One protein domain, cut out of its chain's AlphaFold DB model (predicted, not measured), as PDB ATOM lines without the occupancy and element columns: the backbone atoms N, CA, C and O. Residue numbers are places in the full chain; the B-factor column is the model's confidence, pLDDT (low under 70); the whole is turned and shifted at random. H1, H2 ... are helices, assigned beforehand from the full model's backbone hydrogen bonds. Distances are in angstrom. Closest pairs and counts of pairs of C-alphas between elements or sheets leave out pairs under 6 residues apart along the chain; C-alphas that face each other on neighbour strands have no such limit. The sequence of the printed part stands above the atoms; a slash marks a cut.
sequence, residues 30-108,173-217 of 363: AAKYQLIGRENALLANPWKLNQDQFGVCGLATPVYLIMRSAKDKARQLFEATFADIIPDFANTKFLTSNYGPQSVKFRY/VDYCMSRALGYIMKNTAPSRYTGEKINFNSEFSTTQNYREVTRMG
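AT A GLANCE: This is residues 30 to 108 and 173 to 217 of the 363 residues of an uncharacterized protein of bacterium endosymbiont of Escarpia laminata (UniProt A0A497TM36). One helix, H5, runs through the middle, with a helical hairpin of H3 and H4 packed across its first part and a second helical hairpin, H6 and H7, leading away from its last residues, where H5 and H6 meet as an open V. The short helices H1 and H2 lie by the beginning of H5, and two long stretches with no named element, residues 45 to 59 and 83 to 108, run round the body. The 124 printed residues hold seven named helices, H1 to H7 in that order, and no named strand, and the class is all helix. The whole is compact, with a radius of gyration of the C-alphas of 14.9 A and spans of 44 by 32 by 27 A.

HOW THE PARTS SIT: H1, residues 30 to 35, and H2, residues 38 to 44, meet only through their tight link, and H1 touches no helix. H2 touches H3, residues 60 to 69, at 72 degrees, only just about perpendicular, where the C-alphas of Leu 43 and Arg 68 are the closest at 6.6 A. H4, residues 71 to 82, forms a helical hairpin with H3, at a steep tilt of 43 degrees, opposite ways. H4 touches H3 with residues 73 to 75 alone, and the closest C-alphas are those of Met 67 and Ala 74, 5.0 A apart. H5, residues 173 to 188, touches H3 with residues 174 to 181 alone, about perpendicular at 81 degrees, with the C-alphas of Ala 60 and Ser 178 closest at 4.7 A. H4 touches H5 with residues 77 to 81 alone, about perpendicular at 88 degrees, and the closest C-alphas, those of Thr 81 and Ala 180, are 6.1 A apart. H3 and H5 are the hubs, touching three helices each. H1 is close to H5 but not clearly touching it, the closest C-alphas being those of Leu 35 and Val 173 at 6.2 A. H6, residues 190 to 204, touches H5 at a steep tilt of 60 degrees, opposite ways, with the C-alphas of Lys 186 and Tyr 193 closest at 5.3 A. H5 touches H6 with residues 182 to 186 alone, and H6 touches H5 with residues 192 to 194 alone. H7, residues 210 to 216, forms a helical hairpin with H6 at a steep tilt of 39 degrees, opposite ways, with the C-alphas of Asn 201 and Tyr 210 closest at 6.1 A. H7 and H5 are apart. The helix packing is mostly crossed: of six touching pairs given a tilt, 0 are at a shallow tilt. Every O i to N i+4 pair is within hydrogen-bond range in H1, H2, H3, H4, H5 and H6, and 2 of 3 are in H7.

IN THESE COORDINATES: H1 begins at C-alpha 30, at (16.752, -2.619, -36.885). H3 measures 14.5 A from first to last C-alpha and H4 16.5 A. H5, the longest helix by residues, runs 22.3 A from C-alpha 173 at (6.683, -10.990, -30.178) to C-alpha 188 at (2.417, -15.927, -8.840). H6 measures 21.0 A, and H7 ends at C-alpha 216, at (6.940, -25.566, -25.394).

THE WHOLE: The two C-alphas farthest apart, those of Asp 88 and Thr 206, are 45.6 A apart. Residues 109 to 172 are not printed, and C-alphas 108 and 173 across this cut are 13.7 A apart; the link from H4 to H5 runs across it. Of the links that are printed whole, H2 to H3 is long, with 15 residues, and the others are tight. The mean pLDDT of the printed part is 75.3, and 36 residues are under 70: residue 31, residue 40, residues 42 to 58 and residues 201 to 217.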
ATOM      1  N   ALA A  30      17.879  -2.763 -35.959       70.88
ATOM      2  CA  ALA A  30      16.752  -2.619 -36.885       70.88
ATOM      3  C   ALA A  30      15.682  -3.721 -36.715       70.88
ATOM      4  O   ALA A  30      14.489  -3.437 -36.765       70.88
ATOM      5  N   ALA A  31      16.087  -4.969 -36.458       69.69
ATOM      6  CA  ALA A  31      15.153  -6.063 -36.197       69.69
ATOM      7  C   ALA A  31      14.497  -5.942 -34.811       69.69
ATOM      8  O   ALA A  31      13.329  -6.292 -34.663       69.69
ATOM      9  N   LYS A  32      15.199  -5.404 -33.803       74.56
ATOM     10  CA  LYS A  32      14.603  -5.094 -32.490       74.56
ATOM     11  C   LYS A  32      13.537  -4.003 -32.611       74.56
ATOM     12  O   LYS A  32      12.464  -4.150 -32.038       74.56
ATOM     13  N   TYR A  33      13.778  -2.977 -33.427       70.50
ATOM     14  CA  TYR A  33      12.778  -1.948 -33.722       70.50
ATOM     15  C   TYR A  33      11.570  -2.477 -34.498       70.50
ATOM     16  O   TYR A  33      10.507  -1.896 -34.373       70.50
ATOM     17  N   GLN A  34      11.687  -3.580 -35.246       73.75
ATOM     18  CA  GLN A  34      10.525  -4.260 -35.840       73.75
ATOM     19  C   GLN A  34       9.705  -5.054 -34.811       73.75
ATOM     20  O   GLN A  34       8.506  -5.261 -35.005       73.75
ATOM     21  N   LEU A  35      10.329  -5.516 -33.716       75.50
ATOM     22  CA  LEU A  35       9.586  -6.072 -32.579       75.50
ATOM     23  C   LEU A  35       8.753  -4.968 -31.916       75.50
ATOM     24  O   LEU A  35       7.600  -5.194 -31.550       75.50
ATOM     25  N   ILE A  36       9.332  -3.770 -31.805       73.94
ATOM     26  CA  ILE A  36       8.640  -2.553 -31.381       73.94
ATOM     27  C   ILE A  36       7.614  -2.176 -32.469       73.94
ATOM     28  O   ILE A  36       7.875  -2.242 -33.661       73.94
ATOM     29  N   GLY A  37       6.380  -1.854 -32.086       72.12
ATOM     30  CA  GLY A  37       5.317  -1.548 -33.055       72.12
ATOM     31  C   GLY A  37       4.609  -2.769 -33.660       72.12
ATOM     32  O   GLY A  37       3.538  -2.604 -34.253       72.12
ATOM     33  N   ARG A  38       5.093  -4.001 -33.417       75.44
ATOM     34  CA  ARG A  38       4.316  -5.224 -33.696       75.44
ATOM     35  C   ARG A  38       2.973  -5.213 -32.962       75.44
ATOM     36  O   ARG A  38       1.993  -5.685 -33.525       75.44
ATOM     37  N   GLU A  39       2.901  -4.610 -31.775       70.12
ATOM     38  CA  GLU A  39       1.651  -4.360 -31.037       70.12
ATOM     39  C   GLU A  39       0.590  -3.660 -31.904       70.12
ATOM     40  O   GLU A  39      -0.526  -4.156 -32.037       70.12
ATOM     41  N   ASN A  40       0.947  -2.556 -32.570       69.94
ATOM     42  CA  ASN A  40       0.020  -1.816 -33.430       69.94
ATOM     43  C   ASN A  40      -0.432  -2.659 -34.631       69.94
ATOM     44  O   ASN A  40      -1.605  -2.637 -35.009       69.94
ATOM     45  N   ALA A  41       0.479  -3.445 -35.211       71.75
ATOM     46  CA  ALA A  41       0.146  -4.360 -36.298       71.75
ATOM     47  C   ALA A  41      -0.807  -5.483 -35.848       71.75
ATOM     48  O   ALA A  41      -1.692  -5.864 -36.615       71.75
ATOM     49  N   LEU A  42      -0.647  -5.988 -34.619       68.62
ATOM     50  CA  LEU A  42      -1.515  -6.998 -34.008       68.62
ATOM     51  C   LEU A  42      -2.886  -6.426 -33.632       68.62
ATOM     52  O   LEU A  42      -3.889  -7.110 -33.810       68.62
ATOM     53  N   LEU A  43      -2.953  -5.170 -33.189       67.19
ATOM     54  CA  LEU A  43      -4.214  -4.461 -32.971       67.19
ATOM     55  C   LEU A  43      -4.994  -4.253 -34.270       67.19
ATOM     56  O   LEU A  43      -6.201  -4.473 -34.306       67.19
ATOM     57  N   ALA A  44      -4.303  -3.865 -35.343       67.44
ATOM     58  CA  ALA A  44      -4.918  -3.685 -36.655       67.44
ATOM     59  C   ALA A  44      -5.297  -5.022 -37.315       67.44
ATOM     60  O   ALA A  44      -6.258  -5.094 -38.075       67.44
ATOM     61  N   ASN A  45      -4.534  -6.086 -37.048       64.69
ATOM     62  CA  ASN A  45      -4.741  -7.407 -37.633       64.69
ATOM     63  C   ASN A  45      -4.630  -8.508 -36.565       64.69
ATOM     64  O   ASN A  45      -3.634  -9.237 -36.536       64.69
ATOM     65  N   PRO A  46      -5.664  -8.689 -35.726       58.97
ATOM     66  CA  PRO A  46      -5.660  -9.655 -34.621       58.97
ATOM     67  C   PRO A  46      -5.391 -11.102 -35.050       58.97
ATOM     68  O   PRO A  46      -4.802 -11.889 -34.315       58.97
ATOM     69  N   TRP A  47      -5.791 -11.452 -36.274       56.56
ATOM     70  CA  TRP A  47      -5.558 -12.757 -36.896       56.56
ATOM     71  C   TRP A  47      -4.074 -13.038 -37.201       56.56
ATOM     72  O   TRP A  47      -3.713 -14.186 -37.444       56.56
ATOM     73  N   LYS A  48      -3.205 -12.014 -37.188       61.59
ATOM     74  CA  LYS A  48      -1.746 -12.166 -37.325       61.59
ATOM     75  C   LYS A  48      -1.057 -12.536 -36.016       61.59
ATOM     76  O   LYS A  48       0.144 -12.804 -36.039       61.59
ATOM     77  N   LEU A  49      -1.778 -12.516 -34.895       63.09
ATOM     78  CA  LEU A  49      -1.257 -13.006 -33.631       63.09
ATOM     79  C   LEU A  49      -0.878 -14.474 -33.812       63.09
ATOM     80  O   LEU A  49      -1.720 -15.292 -34.176       63.09
ATOM     81  N   ASN A  50       0.387 -14.802 -33.568       59.47
ATOM     82  CA  ASN A  50       0.884 -16.162 -33.549       59.47
ATOM     83  C   ASN A  50       0.162 -16.936 -32.451       59.47
ATOM     84  O   ASN A  50       0.588 -16.988 -31.297       59.47
ATOM     85  N   GLN A  51      -0.942 -17.557 -32.831       57.53
ATOM     86  CA  GLN A  51      -1.700 -18.445 -31.958       57.53
ATOM     87  C   GLN A  51      -1.161 -19.876 -32.012       57.53
ATOM     88  O   GLN A  51      -1.731 -20.778 -31.404       57.53
ATOM     89  N   ASP A  52      -0.013 -20.037 -32.678       50.56
ATOM     90  CA  ASP A  52       0.677 -21.268 -32.986       50.56
ATOM     91  C   ASP A  52      -0.171 -22.215 -33.845       50.56
ATOM     92  O   ASP A  52      -1.293 -22.586 -33.508       50.56
ATOM     93  N   GLN A  53       0.383 -22.652 -34.973       40.34
ATOM     94  CA  GLN A  53      -0.280 -23.511 -35.968       40.34
ATOM     95  C   GLN A  53      -0.643 -24.922 -35.441       40.34
ATOM     96  O   GLN A  53      -0.915 -25.827 -36.226       40.34
ATOM     97  N   PHE A  54      -0.631 -25.131 -34.120       34.28
ATOM     98  CA  PHE A  54      -0.937 -26.386 -33.440       34.28
ATOM     99  C   PHE A  54      -1.803 -26.243 -32.179       34.28
ATOM    100  O   PHE A  54      -1.858 -27.200 -31.420       34.28
ATOM    101  N   GLY A  55      -2.516 -25.123 -31.995       36.12
ATOM    102  CA  GLY A  55      -3.671 -25.033 -31.092       36.12
ATOM    103  C   GLY A  55      -3.349 -25.207 -29.602       36.12
ATOM    104  O   GLY A  55      -3.040 -26.289 -29.128       36.12
ATOM    105  N   VAL A  56      -3.453 -24.132 -28.828       42.22
ATOM    106  CA  VAL A  56      -4.680 -23.815 -28.078       42.22
ATOM    107  C   VAL A  56      -4.599 -22.333 -27.711       42.22
ATOM    108  O   VAL A  56      -3.519 -21.799 -27.459       42.22
ATOM    109  N   CYS A  57      -5.755 -21.677 -27.684       55.97
ATOM    110  CA  CYS A  57      -6.024 -20.243 -27.537       55.97
ATOM    111  C   CYS A  57      -5.668 -19.659 -26.160       55.97
ATOM    112  O   CYS A  57      -6.327 -18.748 -25.680       55.97
ATOM    113  N   GLY A  58      -4.646 -20.214 -25.521       66.56
ATOM    114  CA  GLY A  58      -4.202 -20.010 -24.158       66.56
ATOM    115  C   GLY A  58      -3.930 -18.577 -23.729       66.56
ATOM    116  O   GLY A  58      -4.816 -17.745 -23.613       66.56
ATOM    117  N   LEU A  59      -2.661 -18.296 -23.458       76.81
ATOM    118  CA  LEU A  59      -2.202 -16.996 -22.959       76.81
ATOM    119  C   LEU A  59      -2.066 -15.934 -24.060       76.81
ATOM    120  O   LEU A  59      -1.934 -14.757 -23.743       76.81
ATOM    121  N   ALA A  60      -2.148 -16.331 -25.332       74.50
ATOM    122  CA  ALA A  60      -2.182 -15.401 -26.459       74.50
ATOM    123  C   ALA A  60      -3.445 -14.538 -26.445       74.50
ATOM    124  O   ALA A  60      -3.381 -13.348 -26.741       74.50
ATOM    125  N   THR A  61      -4.583 -15.095 -26.027       71.50
ATOM    126  CA  THR A  61      -5.821 -14.316 -25.992       71.50
ATOM    127  C   THR A  61      -5.811 -13.246 -24.903       71.50
ATOM    128  O   THR A  61      -6.048 -12.092 -25.244       71.50
ATOM    129  N   PRO A  62      -5.459 -13.530 -23.634       76.50
ATOM    130  CA  PRO A  62      -5.256 -12.470 -22.649       76.50
ATOM    131  C   PRO A  62      -4.270 -11.386 -23.112       76.50
ATOM    132  O   PRO A  62      -4.511 -10.211 -22.853       76.50
ATOM    133  N   VAL A  63      -3.210 -11.752 -23.852       79.06
ATOM    134  CA  VAL A  63      -2.275 -10.792 -24.473       79.06
ATOM    135  C   VAL A  63      -2.949  -9.942 -25.557       79.06
ATOM    136  O   VAL A  63      -2.705  -8.743 -25.645       79.06
ATOM    137  N   TYR A  64      -3.826 -10.514 -26.375       76.31
ATOM    138  CA  TYR A  64      -4.613  -9.733 -27.327       76.31
ATOM    139  C   TYR A  64      -5.583  -8.771 -26.638       76.31
ATOM    140  O   TYR A  64      -5.662  -7.593 -26.986       76.31
ATOM    141  N   LEU A  65      -6.304  -9.266 -25.637       74.19
ATOM    142  CA  LEU A  65      -7.319  -8.495 -24.932       74.19
ATOM    143  C   LEU A  65      -6.704  -7.300 -24.215       74.19
ATOM    144  O   LEU A  65      -7.218  -6.194 -24.344       74.19
ATOM    145  N   ILE A  66      -5.563  -7.493 -23.551       76.12
ATOM    146  CA  ILE A  66      -4.852  -6.391 -22.905       76.12
ATOM    147  C   ILE A  66      -4.322  -5.371 -23.914       76.12
ATOM    148  O   ILE A  66      -4.427  -4.180 -23.648       76.12
ATOM    149  N   MET A  67      -3.829  -5.792 -25.090       77.56
ATOM    150  CA  MET A  67      -3.448  -4.846 -26.150       77.56
ATOM    151  C   MET A  67      -4.644  -3.977 -26.546       77.56
ATOM    152  O   MET A  67      -4.505  -2.771 -26.739       77.56
ATOM    153  N   ARG A  68      -5.838  -4.575 -26.651       74.06
ATOM    154  CA  ARG A  68      -7.053  -3.874 -27.077       74.06
ATOM    155  C   ARG A  68      -7.594  -2.910 -26.020       74.06
ATOM    156  O   ARG A  68      -7.958  -1.789 -26.368       74.06
ATOM    157  N   SER A  69      -7.702  -3.352 -24.769       70.81
ATOM    158  CA  SER A  69      -8.429  -2.629 -23.717       70.81
ATOM    159  C   SER A  69      -7.529  -1.876 -22.732       70.81
ATOM    160  O   SER A  69      -8.004  -0.968 -22.056       70.81
ATOM    161  N   ALA A  70      -6.238  -2.210 -22.657       75.94
ATOM    162  CA  ALA A  70      -5.290  -1.645 -21.698       75.94
ATOM    163  C   ALA A  70      -3.877  -1.537 -22.301       75.94
ATOM    164  O   ALA A  70      -2.932  -2.183 -21.838       75.94
ATOM    165  N   LYS A  71      -3.733  -0.693 -23.333       78.94
ATOM    166  CA  LYS A  71      -2.486  -0.494 -24.098       78.94
ATOM    167  C   LYS A  71      -1.255  -0.280 -23.218       78.94
ATOM    168  O   LYS A  71      -0.245  -0.937 -23.423       78.94
ATOM    169  N   ASP A  72      -1.351   0.544 -22.177       84.75
ATOM    170  CA  ASP A  72      -0.218   0.796 -21.272       84.75
ATOM    171  C   ASP A  72       0.249  -0.477 -20.555       84.75
ATOM    172  O   ASP A  72       1.443  -0.724 -20.381       84.75
ATOM    173  N   LYS A  73      -0.699  -1.337 -20.176       85.88
ATOM    174  CA  LYS A  73      -0.410  -2.614 -19.526       85.88
ATOM    175  C   LYS A  73       0.156  -3.631 -20.520       85.88
ATOM    176  O   LYS A  73       1.046  -4.403 -20.164       85.88
ATOM    177  N   ALA A  74      -0.323  -3.618 -21.764       84.94
ATOM    178  CA  ALA A  74       0.227  -4.433 -22.842       84.94
ATOM    179  C   ALA A  74       1.665  -4.027 -23.185       84.94
ATOM    180  O   ALA A  74       2.543  -4.888 -23.273       84.94
ATOM    181  N   ARG A  75       1.921  -2.718 -23.267       87.38
ATOM    182  CA  ARG A  75       3.251  -2.137 -23.421       87.38
ATOM    183  C   ARG A  75       4.165  -2.528 -22.266       87.38
ATOM    184  O   ARG A  75       5.258  -3.023 -22.511       87.38
ATOM    185  N   GLN A  76       3.706  -2.428 -21.018       91.12
ATOM    186  CA  GLN A  76       4.489  -2.879 -19.865       91.12
ATOM    187  C   GLN A  76       4.830  -4.377 -19.944       91.12
ATOM    188  O   GLN A  76       5.953  -4.771 -19.629       91.12
ATOM    189  N   LEU A  77       3.886  -5.226 -20.370       90.06
ATOM    190  CA  LEU A  77       4.149  -6.652 -20.580       90.06
ATOM    191  C   LEU A  77       5.188  -6.873 -21.685       90.06
ATOM    192  O   LEU A  77       6.069  -7.719 -21.524       90.06
ATOM    193  N   PHE A  78       5.104  -6.124 -22.785       89.50
ATOM    194  CA  PHE A  78       6.071  -6.166 -23.879       89.50
ATOM    195  C   PHE A  78       7.470  -5.758 -23.399       89.50
ATOM    196  O   PHE A  78       8.411  -6.542 -23.516       89.50
ATOM    197  N   GLU A  79       7.602  -4.588 -22.777       90.81
ATOM    198  CA  GLU A  79       8.876  -4.071 -22.270       90.81
ATOM    199  C   GLU A  79       9.493  -5.034 -21.244       90.81
ATOM    200  O   GLU A  79      10.649  -5.428 -21.384       90.81
ATOM    201  N   ALA A  80       8.704  -5.533 -20.286       92.62
ATOM    202  CA  ALA A  80       9.170  -6.524 -19.314       92.62
ATOM    203  C   ALA A  80       9.600  -7.853 -19.962       92.62
ATOM    204  O   ALA A  80      10.519  -8.509 -19.476       92.62
ATOM    205  N   THR A  81       8.952  -8.267 -21.056       90.19
ATOM    206  CA  THR A  81       9.285  -9.499 -21.796       90.19
ATOM    207  C   THR A  81      10.653  -9.406 -22.470       90.19
ATOM    208  O   THR A  81      11.368 -10.410 -22.552       90.19
ATOM    209  N   PHE A  82      11.017  -8.215 -22.950       88.88
ATOM    210  CA  PHE A  82      12.227  -7.966 -23.735       88.88
ATOM    211  C   PHE A  82      13.303  -7.156 -22.996       88.88
ATOM    212  O   PHE A  82      14.342  -6.864 -23.589       88.88
ATOM    213  N   ALA A  83      13.104  -6.883 -21.704       89.81
ATOM    214  CA  ALA A  83      14.016  -6.133 -20.836       89.81
ATOM    215  C   ALA A  83      15.469  -6.637 -20.866       89.81
ATOM    216  O   ALA A  83      16.414  -5.866 -20.737       89.81
ATOM    217  N   ASP A  84      15.658  -7.941 -21.077       85.19
ATOM    218  CA  ASP A  84      16.983  -8.563 -21.126       85.19
ATOM    219  C   ASP A  84      17.719  -8.361 -22.466       85.19
ATOM    220  O   ASP A  84      18.906  -8.699 -22.551       85.19
ATOM    221  N   ILE A  85      17.034  -7.929 -23.534       83.44
ATOM    222  CA  ILE A  85      17.587  -7.881 -24.903       83.44
ATOM    223  C   ILE A  85      17.457  -6.523 -25.604       83.44
ATOM    224  O   ILE A  85      18.174  -6.286 -26.579       83.44
ATOM    225  N   ILE A  86      16.572  -5.647 -25.124       85.25
ATOM    226  CA  ILE A  86      16.420  -4.271 -25.602       85.25
ATOM    227  C   ILE A  86      16.922  -3.342 -24.487       85.25
ATOM    228  O   ILE A  86      16.293  -3.306 -23.429       85.25
ATOM    229  N   PRO A  87      18.041  -2.618 -24.694       85.50
ATOM    230  CA  PRO A  87      18.629  -1.744 -23.676       85.50
ATOM    231  C   PRO A  87      17.650  -0.720 -23.093       85.50
ATOM    232  O   PRO A  87      17.641  -0.517 -21.883       85.50
ATOM    233  N   ASP A  88      16.772  -0.160 -23.925       87.44
ATOM    234  CA  ASP A  88      15.776   0.839 -23.509       87.44
ATOM    235  C   ASP A  88      14.761   0.300 -22.489       87.44
ATOM    236  O   ASP A  88      14.122   1.070 -21.780       87.44
ATOM    237  N   PHE A  89      14.606  -1.026 -22.397       90.50
ATOM    238  CA  PHE A  89      13.686  -1.691 -21.469       90.50
ATOM    239  C   PHE A  89      14.415  -2.324 -20.280       90.50
ATOM    240  O   PHE A  89      13.833  -3.132 -19.550       90.50
ATOM    241  N   ALA A  90      15.703  -2.023 -20.098       89.31
ATOM    242  CA  ALA A  90      16.507  -2.633 -19.055       89.31
ATOM    243  C   ALA A  90      15.851  -2.464 -17.675       89.31
ATOM    244  O   ALA A  90      15.422  -1.380 -17.287       89.31
ATOM    245  N   ASN A  91      15.814  -3.558 -16.911       88.94
ATOM    246  CA  ASN A  91      15.218  -3.641 -15.572       88.94
ATOM    247  C   ASN A  91      13.691  -3.472 -15.498       88.94
ATOM    248  O   ASN A  91      13.145  -3.540 -14.390       88.94
ATOM    249  N   THR A  92      12.984  -3.330 -16.624       93.19
ATOM    250  CA  THR A  92      11.520  -3.279 -16.615       93.19
ATOM    251  C   THR A  92      10.941  -4.581 -16.061       93.19
ATOM    252  O   THR A  92      11.323  -5.692 -16.440       93.19
ATOM    253  N   LYS A  93       9.996  -4.443 -15.128       94.94
ATOM    254  CA  LYS A  93       9.236  -5.548 -14.535       94.94
ATOM    255  C   LYS A  93       7.767  -5.390 -14.887       94.94
ATOM    256  O   LYS A  93       7.260  -4.276 -14.985       94.94
ATOM    257  N   PHE A  94       7.073  -6.512 -15.023       94.50
ATOM    258  CA  PHE A  94       5.630  -6.499 -15.186       94.50
ATOM    259  C   PHE A  94       4.971  -6.302 -13.819       94.50
ATOM    260  O   PHE A  94       5.181  -7.109 -12.909       94.50
ATOM    261  N   LEU A  95       4.194  -5.235 -13.657       93.62
ATOM    262  CA  LEU A  95       3.456  -4.976 -12.428       93.62
ATOM    263  C   LEU A  95       2.146  -5.742 -12.502       93.62
ATOM    264  O   LEU A  95       1.234  -5.344 -13.217       93.62
ATOM    265  N   THR A  96       2.041  -6.850 -11.785       90.69
ATOM    266  CA  THR A  96       0.762  -7.541 -11.611       90.69
ATOM    267  C   THR A  96      -0.169  -6.733 -10.712       90.69
ATOM    268  O   THR A  96       0.291  -5.923  -9.914       90.69
ATOM    269  N   SER A  97      -1.479  -6.922 -10.855       86.38
ATOM    270  CA  SER A  97      -2.463  -6.115 -10.117       86.38
ATOM    271  C   SER A  97      -2.540  -6.503  -8.646       86.38
ATOM    272  O   SER A  97      -2.477  -5.631  -7.788       86.38
ATOM    273  N   ASN A  98      -2.587  -7.807  -8.364       85.38
ATOM    274  CA  ASN A  98      -2.712  -8.325  -6.994       85.38
ATOM    275  C   ASN A  98      -1.455  -9.059  -6.509       85.38
ATOM    276  O   ASN A  98      -1.419  -9.599  -5.407       85.38
ATOM    277  N   TYR A  99      -0.405  -9.073  -7.328       85.69
ATOM    278  CA  TYR A  99       0.875  -9.687  -6.997       85.69
ATOM    279  C   TYR A  99       1.994  -8.651  -7.150       85.69
ATOM    280  O   TYR A  99       1.855  -7.675  -7.889       85.69
ATOM    281  N   GLY A 100       3.120  -8.850  -6.463       89.56
ATOM    282  CA  GLY A 100       4.278  -7.965  -6.598       89.56
ATOM    283  C   GLY A 100       4.920  -8.012  -7.998       89.56
ATOM    284  O   GLY A 100       4.643  -8.930  -8.774       89.56
ATOM    285  N   PRO A 101       5.822  -7.068  -8.324       94.00
ATOM    286  CA  PRO A 101       6.459  -6.964  -9.639       94.00
ATOM    287  C   PRO A 101       7.145  -8.258 -10.094       94.00
ATOM    288  O   PRO A 101       7.911  -8.867  -9.345       94.00
ATOM    289  N   GLN A 102       6.936  -8.643 -11.352       94.12
ATOM    290  CA  GLN A 102       7.456  -9.879 -11.933       94.12
ATOM    291  C   GLN A 102       8.537  -9.606 -12.977       94.12
ATOM    292  O   GLN A 102       8.359  -8.806 -13.895       94.12
ATOM    293  N   SER A 103       9.661 -10.312 -12.868       90.75
ATOM    294  CA  SER A 103      10.728 -10.279 -13.873       90.75
ATOM    295  C   SER A 103      10.569 -11.433 -14.855       90.75
ATOM    296  O   SER A 103      10.464 -12.589 -14.442       90.75
ATOM    297  N   VAL A 104      10.608 -11.141 -16.153       87.50
ATOM    298  CA  VAL A 104      10.505 -12.149 -17.210       87.50
ATOM    299  C   VAL A 104      11.881 -12.350 -17.829       87.50
ATOM    300  O   VAL A 104      12.420 -11.468 -18.478       87.50
ATOM    301  N   LYS A 105      12.461 -13.539 -17.640       85.25
ATOM    302  CA  LYS A 105      13.785 -13.847 -18.198       85.25
ATOM    303  C   LYS A 105      13.659 -14.315 -19.644       85.25
ATOM    304  O   LYS A 105      13.230 -15.453 -19.890       85.25
ATOM    305  N   PHE A 106      14.109 -13.495 -20.592       82.31
ATOM    306  CA  PHE A 106      13.917 -13.729 -22.029       82.31
ATOM    307  C   PHE A 106      14.525 -15.053 -22.512       82.31
ATOM    308  O   PHE A 106      13.975 -15.731 -23.384       82.31
ATOM    309  N   ARG A 107      15.620 -15.493 -21.876       77.31
ATOM    310  CA  ARG A 107      16.310 -16.761 -22.178       77.31
ATOM    311  C   ARG A 107      15.390 -17.980 -22.255       77.31
ATOM    312  O   ARG A 107      15.627 -18.897 -23.043       77.31
ATOM    313  N   TYR A 108      14.345 -18.017 -21.428       73.81
ATOM    314  CA  TYR A 108      13.412 -19.143 -21.402       73.81
ATOM    315  C   TYR A 108      12.421 -19.097 -22.566       73.81
ATOM    316  O   TYR A 108      12.036 -20.151 -23.073       73.81
ATOM    317  N   VAL A 173       7.232 -11.908 -31.191       79.62
ATOM    318  CA  VAL A 173       6.683 -10.990 -30.178       79.62
ATOM    319  C   VAL A 173       5.504 -11.607 -29.444       79.62
ATOM    320  O   VAL A 173       5.533 -11.773 -28.227       79.62
ATOM    321  N   ASP A 174       4.493 -11.991 -30.201       75.25
ATOM    322  CA  ASP A 174       3.276 -12.642 -29.727       75.25
ATOM    323  C   ASP A 174       3.563 -13.978 -29.027       75.25
ATOM    324  O   ASP A 174       3.012 -14.239 -27.951       75.25
ATOM    325  N   TYR A 175       4.495 -14.781 -29.550       78.44
ATOM    326  CA  TYR A 175       4.969 -15.986 -28.870       78.44
ATOM    327  C   TYR A 175       5.567 -15.658 -27.498       78.44
ATOM    328  O   TYR A 175       5.180 -16.244 -26.480       78.44
ATOM    329  N   CYS A 176       6.518 -14.723 -27.453       82.19
ATOM    330  CA  CYS A 176       7.238 -14.381 -26.234       82.19
ATOM    331  C   CYS A 176       6.322 -13.740 -25.191       82.19
ATOM    332  O   CYS A 176       6.377 -14.165 -24.040       82.19
ATOM    333  N   MET A 177       5.441 -12.811 -25.570       84.19
ATOM    334  CA  MET A 177       4.493 -12.177 -24.643       84.19
ATOM    335  C   MET A 177       3.512 -13.193 -24.045       84.19
ATOM    336  O   MET A 177       3.302 -13.223 -22.832       84.19
ATOM    337  N   SER A 178       2.970 -14.099 -24.864       81.44
ATOM    338  CA  SER A 178       2.072 -15.160 -24.381       81.44
ATOM    339  C   SER A 178       2.771 -16.070 -23.370       81.44
ATOM    340  O   SER A 178       2.215 -16.447 -22.338       81.44
ATOM    341  N   ARG A 179       4.028 -16.430 -23.645       82.69
ATOM    342  CA  ARG A 179       4.849 -17.263 -22.755       82.69
ATOM    343  C   ARG A 179       5.290 -16.524 -21.497       82.69
ATOM    344  O   ARG A 179       5.353 -17.143 -20.437       82.69
ATOM    345  N   ALA A 180       5.572 -15.230 -21.604       86.12
ATOM    346  CA  ALA A 180       5.882 -14.365 -20.478       86.12
ATOM    347  C   ALA A 180       4.719 -14.340 -19.486       86.12
ATOM    348  O   ALA A 180       4.931 -14.559 -18.295       86.12
ATOM    349  N   LEU A 181       3.484 -14.204 -19.977       86.19
ATOM    350  CA  LEU A 181       2.293 -14.233 -19.133       86.19
ATOM    351  C   LEU A 181       2.094 -15.592 -18.441       86.19
ATOM    352  O   LEU A 181       1.753 -15.650 -17.262       86.19
ATOM    353  N   GLY A 182       2.397 -16.695 -19.129       85.12
ATOM    354  CA  GLY A 182       2.402 -18.028 -18.514       85.12
ATOM    355  C   GLY A 182       3.486 -18.200 -17.457       85.12
ATOM    356  O   GLY A 182       3.257 -18.833 -16.431       85.12
ATOM    357  N   TYR A 183       4.663 -17.616 -17.684       85.62
ATOM    358  CA  TYR A 183       5.745 -17.588 -16.704       85.62
ATOM    359  C   TYR A 183       5.358 -16.778 -15.461       85.62
ATOM    360  O   TYR A 183       5.580 -17.241 -14.344       85.62
ATOM    361  N   ILE A 184       4.720 -15.622 -15.652       89.62
ATOM    362  CA  ILE A 184       4.159 -14.800 -14.577       89.62
ATOM    363  C   ILE A 184       3.143 -15.618 -13.772       89.62
ATOM    364  O   ILE A 184       3.332 -15.782 -12.572       89.62
ATOM    365  N   MET A 185       2.148 -16.226 -14.431       88.88
ATOM    366  CA  MET A 185       1.147 -17.081 -13.776       88.88
ATOM    367  C   MET A 185       1.791 -18.234 -12.995       88.88
ATOM    368  O   MET A 185       1.358 -18.552 -11.892       88.88
ATOM    369  N   LYS A 186       2.838 -18.861 -13.542       87.44
ATOM    370  CA  LYS A 186       3.572 -19.934 -12.861       87.44
ATOM    371  C   LYS A 186       4.213 -19.460 -11.559       87.44
ATOM    372  O   LYS A 186       4.248 -20.224 -10.599       87.44
ATOM    373  N   ASN A 187       4.763 -18.250 -11.549       89.44
ATOM    374  CA  ASN A 187       5.456 -17.706 -10.386       89.44
ATOM    375  C   ASN A 187       4.478 -17.187  -9.330       89.44
ATOM    376  O   ASN A 187       4.724 -17.373  -8.143       89.44
ATOM    377  N   THR A 188       3.385 -16.549  -9.751       89.94
ATOM    378  CA  THR A 188       2.417 -15.927  -8.840       89.94
ATOM    379  C   THR A 188       1.373 -16.913  -8.321       89.94
ATOM    380  O   THR A 188       0.992 -16.841  -7.158       89.94
ATOM    381  N   ALA A 189       0.943 -17.871  -9.147       88.38
ATOM    382  CA  ALA A 189      -0.056 -18.883  -8.806       88.38
ATOM    383  C   ALA A 189       0.355 -20.288  -9.304       88.38
ATOM    384  O   ALA A 189      -0.280 -20.862 -10.201       88.38
ATOM    385  N   PRO A 190       1.407 -20.894  -8.714       87.00
ATOM    386  CA  PRO A 190       1.973 -22.165  -9.175       87.00
ATOM    387  C   PRO A 190       0.982 -23.335  -9.138       87.00
ATOM    388  O   PRO A 190       1.048 -24.215 -10.002       87.00
ATOM    389  N   SER A 191       0.051 -23.349  -8.179       83.81
ATOM    390  CA  SER A 191      -1.001 -24.368  -8.076       83.81
ATOM    391  C   SER A 191      -1.971 -24.298  -9.255       83.81
ATOM    392  O   SER A 191      -2.220 -25.317  -9.897       83.81
ATOM    393  N   ARG A 192      -2.439 -23.093  -9.616       85.00
ATOM    394  CA  ARG A 192      -3.308 -22.862 -10.783       85.00
ATOM    395  C   ARG A 192      -2.612 -23.262 -12.081       85.00
ATOM    396  O   ARG A 192      -3.182 -24.009 -12.872       85.00
ATOM    397  N   TYR A 193      -1.361 -22.834 -12.265       83.38
ATOM    398  CA  TYR A 193      -0.556 -23.202 -13.434       83.38
ATOM    399  C   TYR A 193      -0.381 -24.724 -13.552       83.38
ATOM    400  O   TYR A 193      -0.531 -25.305 -14.627       83.38
ATOM    401  N   THR A 194      -0.045 -25.385 -12.442       79.44
ATOM    402  CA  THR A 194       0.214 -26.831 -12.423       79.44
ATOM    403  C   THR A 194      -1.064 -27.625 -12.645       79.44
ATOM    404  O   THR A 194      -1.054 -28.560 -13.443       79.44
ATOM    405  N   GLY A 195      -2.167 -27.218 -12.014       77.38
ATOM    406  CA  GLY A 195      -3.484 -27.800 -12.241       77.38
ATOM    407  C   GLY A 195      -3.896 -27.703 -13.706       77.38
ATOM    408  O   GLY A 195      -4.307 -28.704 -14.285       77.38
ATOM    409  N   GLU A 196      -3.712 -26.546 -14.344       77.88
ATOM    410  CA  GLU A 196      -4.029 -26.387 -15.766       77.88
ATOM    411  C   GLU A 196      -3.200 -27.312 -16.649       77.88
ATOM    412  O   GLU A 196      -3.731 -28.008 -17.509       77.88
ATOM    413  N   LYS A 197      -1.899 -27.406 -16.373       75.31
ATOM    414  CA  LYS A 197      -1.018 -28.320 -17.094       75.31
ATOM    415  C   LYS A 197      -1.421 -29.788 -16.915       75.31
ATOM    416  O   LYS A 197      -1.311 -30.552 -17.867       75.31
ATOM    417  N   ILE A 198      -1.818 -30.205 -15.710       73.88
ATOM    418  CA  ILE A 198      -2.233 -31.590 -15.434       73.88
ATOM    419  C   ILE A 198      -3.499 -31.929 -16.218       73.88
ATOM    420  O   ILE A 198      -3.504 -32.938 -16.916       73.88
ATOM    421  N   ASN A 199      -4.511 -31.064 -16.156       73.12
ATOM    422  CA  ASN A 199      -5.774 -31.278 -16.861       73.12
ATOM    423  C   ASN A 199      -5.579 -31.261 -18.386       73.12
ATOM    424  O   ASN A 199      -6.111 -32.109 -19.098       73.12
ATOM    425  N   PHE A 200      -4.697 -30.386 -18.882       71.81
ATOM    426  CA  PHE A 200      -4.329 -30.379 -20.298       71.81
ATOM    427  C   PHE A 200      -3.703 -31.699 -20.727       71.81
ATOM    428  O   PHE A 200      -4.027 -32.243 -21.781       71.81
ATOM    429  N   ASN A 201      -2.823 -32.255 -19.892       66.81
ATOM    430  CA  ASN A 201      -2.210 -33.542 -20.186       66.81
ATOM    431  C   ASN A 201      -3.231 -34.678 -20.167       66.81
ATOM    432  O   ASN A 201      -3.152 -35.533 -21.041       66.81
ATOM    433  N   SER A 202      -4.150 -34.722 -19.195       67.31
ATOM    434  CA  SER A 202      -5.135 -35.807 -19.125       67.31
ATOM    435  C   SER A 202      -6.014 -35.835 -20.371       67.31
ATOM    436  O   SER A 202      -6.178 -36.894 -20.967       67.31
ATOM    437  N   GLU A 203      -6.479 -34.674 -20.826       66.31
ATOM    438  CA  GLU A 203      -7.422 -34.572 -21.945       66.31
ATOM    439  C   GLU A 203      -6.777 -34.801 -23.321       66.31
ATOM    440  O   GLU A 203      -7.414 -35.355 -24.212       66.31
ATOM    441  N   PHE A 204      -5.503 -34.430 -23.503       61.34
ATOM    442  CA  PHE A 204      -4.811 -34.506 -24.804       61.34
ATOM    443  C   PHE A 204      -3.775 -35.636 -24.897       61.34
ATOM    444  O   PHE A 204      -3.072 -35.759 -25.902       61.34
ATOM    445  N   SER A 205      -3.662 -36.480 -23.866       58.59
ATOM    446  CA  SER A 205      -2.674 -37.569 -23.818       58.59
ATOM    447  C   SER A 205      -2.866 -38.659 -24.877       58.59
ATOM    448  O   SER A 205      -1.907 -39.362 -25.191       58.59
ATOM    449  N   THR A 206      -4.069 -38.788 -25.441       53.66
ATOM    450  CA  THR A 206      -4.454 -39.885 -26.343       53.66
ATOM    451  C   THR A 206      -4.338 -39.547 -27.831       53.66
ATOM    452  O   THR A 206      -4.231 -40.457 -28.647       53.66
ATOM    453  N   THR A 207      -4.319 -38.264 -28.209       53.56
ATOM    454  CA  THR A 207      -4.399 -37.822 -29.618       53.56
ATOM    455  C   THR A 207      -3.141 -37.117 -30.127       53.56
ATOM    456  O   THR A 207      -2.905 -37.075 -31.335       53.56
ATOM    457  N   GLN A 208      -2.292 -36.591 -29.239       53.41
ATOM    458  CA  GLN A 208      -1.028 -35.940 -29.593       53.41
ATOM    459  C   GLN A 208       0.063 -36.227 -28.559       53.41
ATOM    460  O   GLN A 208      -0.201 -36.534 -27.398       53.41
ATOM    461  N   ASN A 209       1.330 -36.053 -28.953       58.06
ATOM    462  CA  ASN A 209       2.434 -36.023 -27.996       58.06
ATOM    463  C   ASN A 209       2.360 -34.729 -27.158       58.06
ATOM    464  O   ASN A 209       3.068 -33.754 -27.410       58.06
ATOM    465  N   TYR A 210       1.498 -34.721 -26.139       52.72
ATOM    466  CA  TYR A 210       1.257 -33.582 -25.247       52.72
ATOM    467  C   TYR A 210       2.536 -33.077 -24.562       52.72
ATOM    468  O   TYR A 210       2.624 -31.912 -24.168       52.72
ATOM    469  N   ARG A 211       3.559 -33.935 -24.422       52.34
ATOM    470  CA  ARG A 211       4.870 -33.559 -23.875       52.34
ATOM    471  C   ARG A 211       5.640 -32.635 -24.806       52.34
ATOM    472  O   ARG A 211       6.552 -31.969 -24.335       52.34
ATOM    473  N   GLU A 212       5.327 -32.588 -26.095       55.88
ATOM    474  CA  GLU A 212       5.874 -31.587 -27.014       55.88
ATOM    475  C   GLU A 212       5.111 -30.265 -26.875       55.88
ATOM    476  O   GLU A 212       5.740 -29.218 -26.721       55.88
ATOM    477  N   VAL A 213       3.780 -30.327 -26.794       53.75
ATOM    478  CA  VAL A 213       2.883 -29.163 -26.674       53.75
ATOM    479  C   VAL A 213       3.070 -28.434 -25.333       53.75
ATOM    480  O   VAL A 213       3.472 -27.275 -25.289       53.75
ATOM    481  N   THR A 214       2.919 -29.109 -24.195       51.44
ATOM    482  CA  THR A 214       3.066 -28.463 -22.873       51.44
ATOM    483  C   THR A 214       4.495 -28.044 -22.544       51.44
ATOM    484  O   THR A 214       4.716 -27.085 -21.804       51.44
ATOM    485  N   ARG A 215       5.503 -28.728 -23.098       52.53
ATOM    486  CA  ARG A 215       6.916 -28.395 -22.872       52.53
ATOM    487  C   ARG A 215       7.363 -27.149 -23.612       52.53
ATOM    488  O   ARG A 215       8.285 -26.477 -23.149       52.53
ATOM    489  N   MET A 216       6.737 -26.851 -24.744       52.53
ATOM    490  CA  MET A 216       6.940 -25.566 -25.394       52.53
ATOM    491  C   MET A 216       6.297 -24.438 -24.574       52.53
ATOM    492  O   MET A 216       6.711 -23.296 -24.737       52.53
ATOM    493  N   GLY A 217       5.393 -24.749 -23.631       51.88
ATOM    494  CA  GLY A 217       4.745 -23.812 -22.701       51.88
ATOM    495  C   GLY A 217       3.290 -23.491 -23.060       51.88
ATOM    496  O   GLY A 217       2.755 -22.500 -22.567       51.88
TER     497      GLY A 217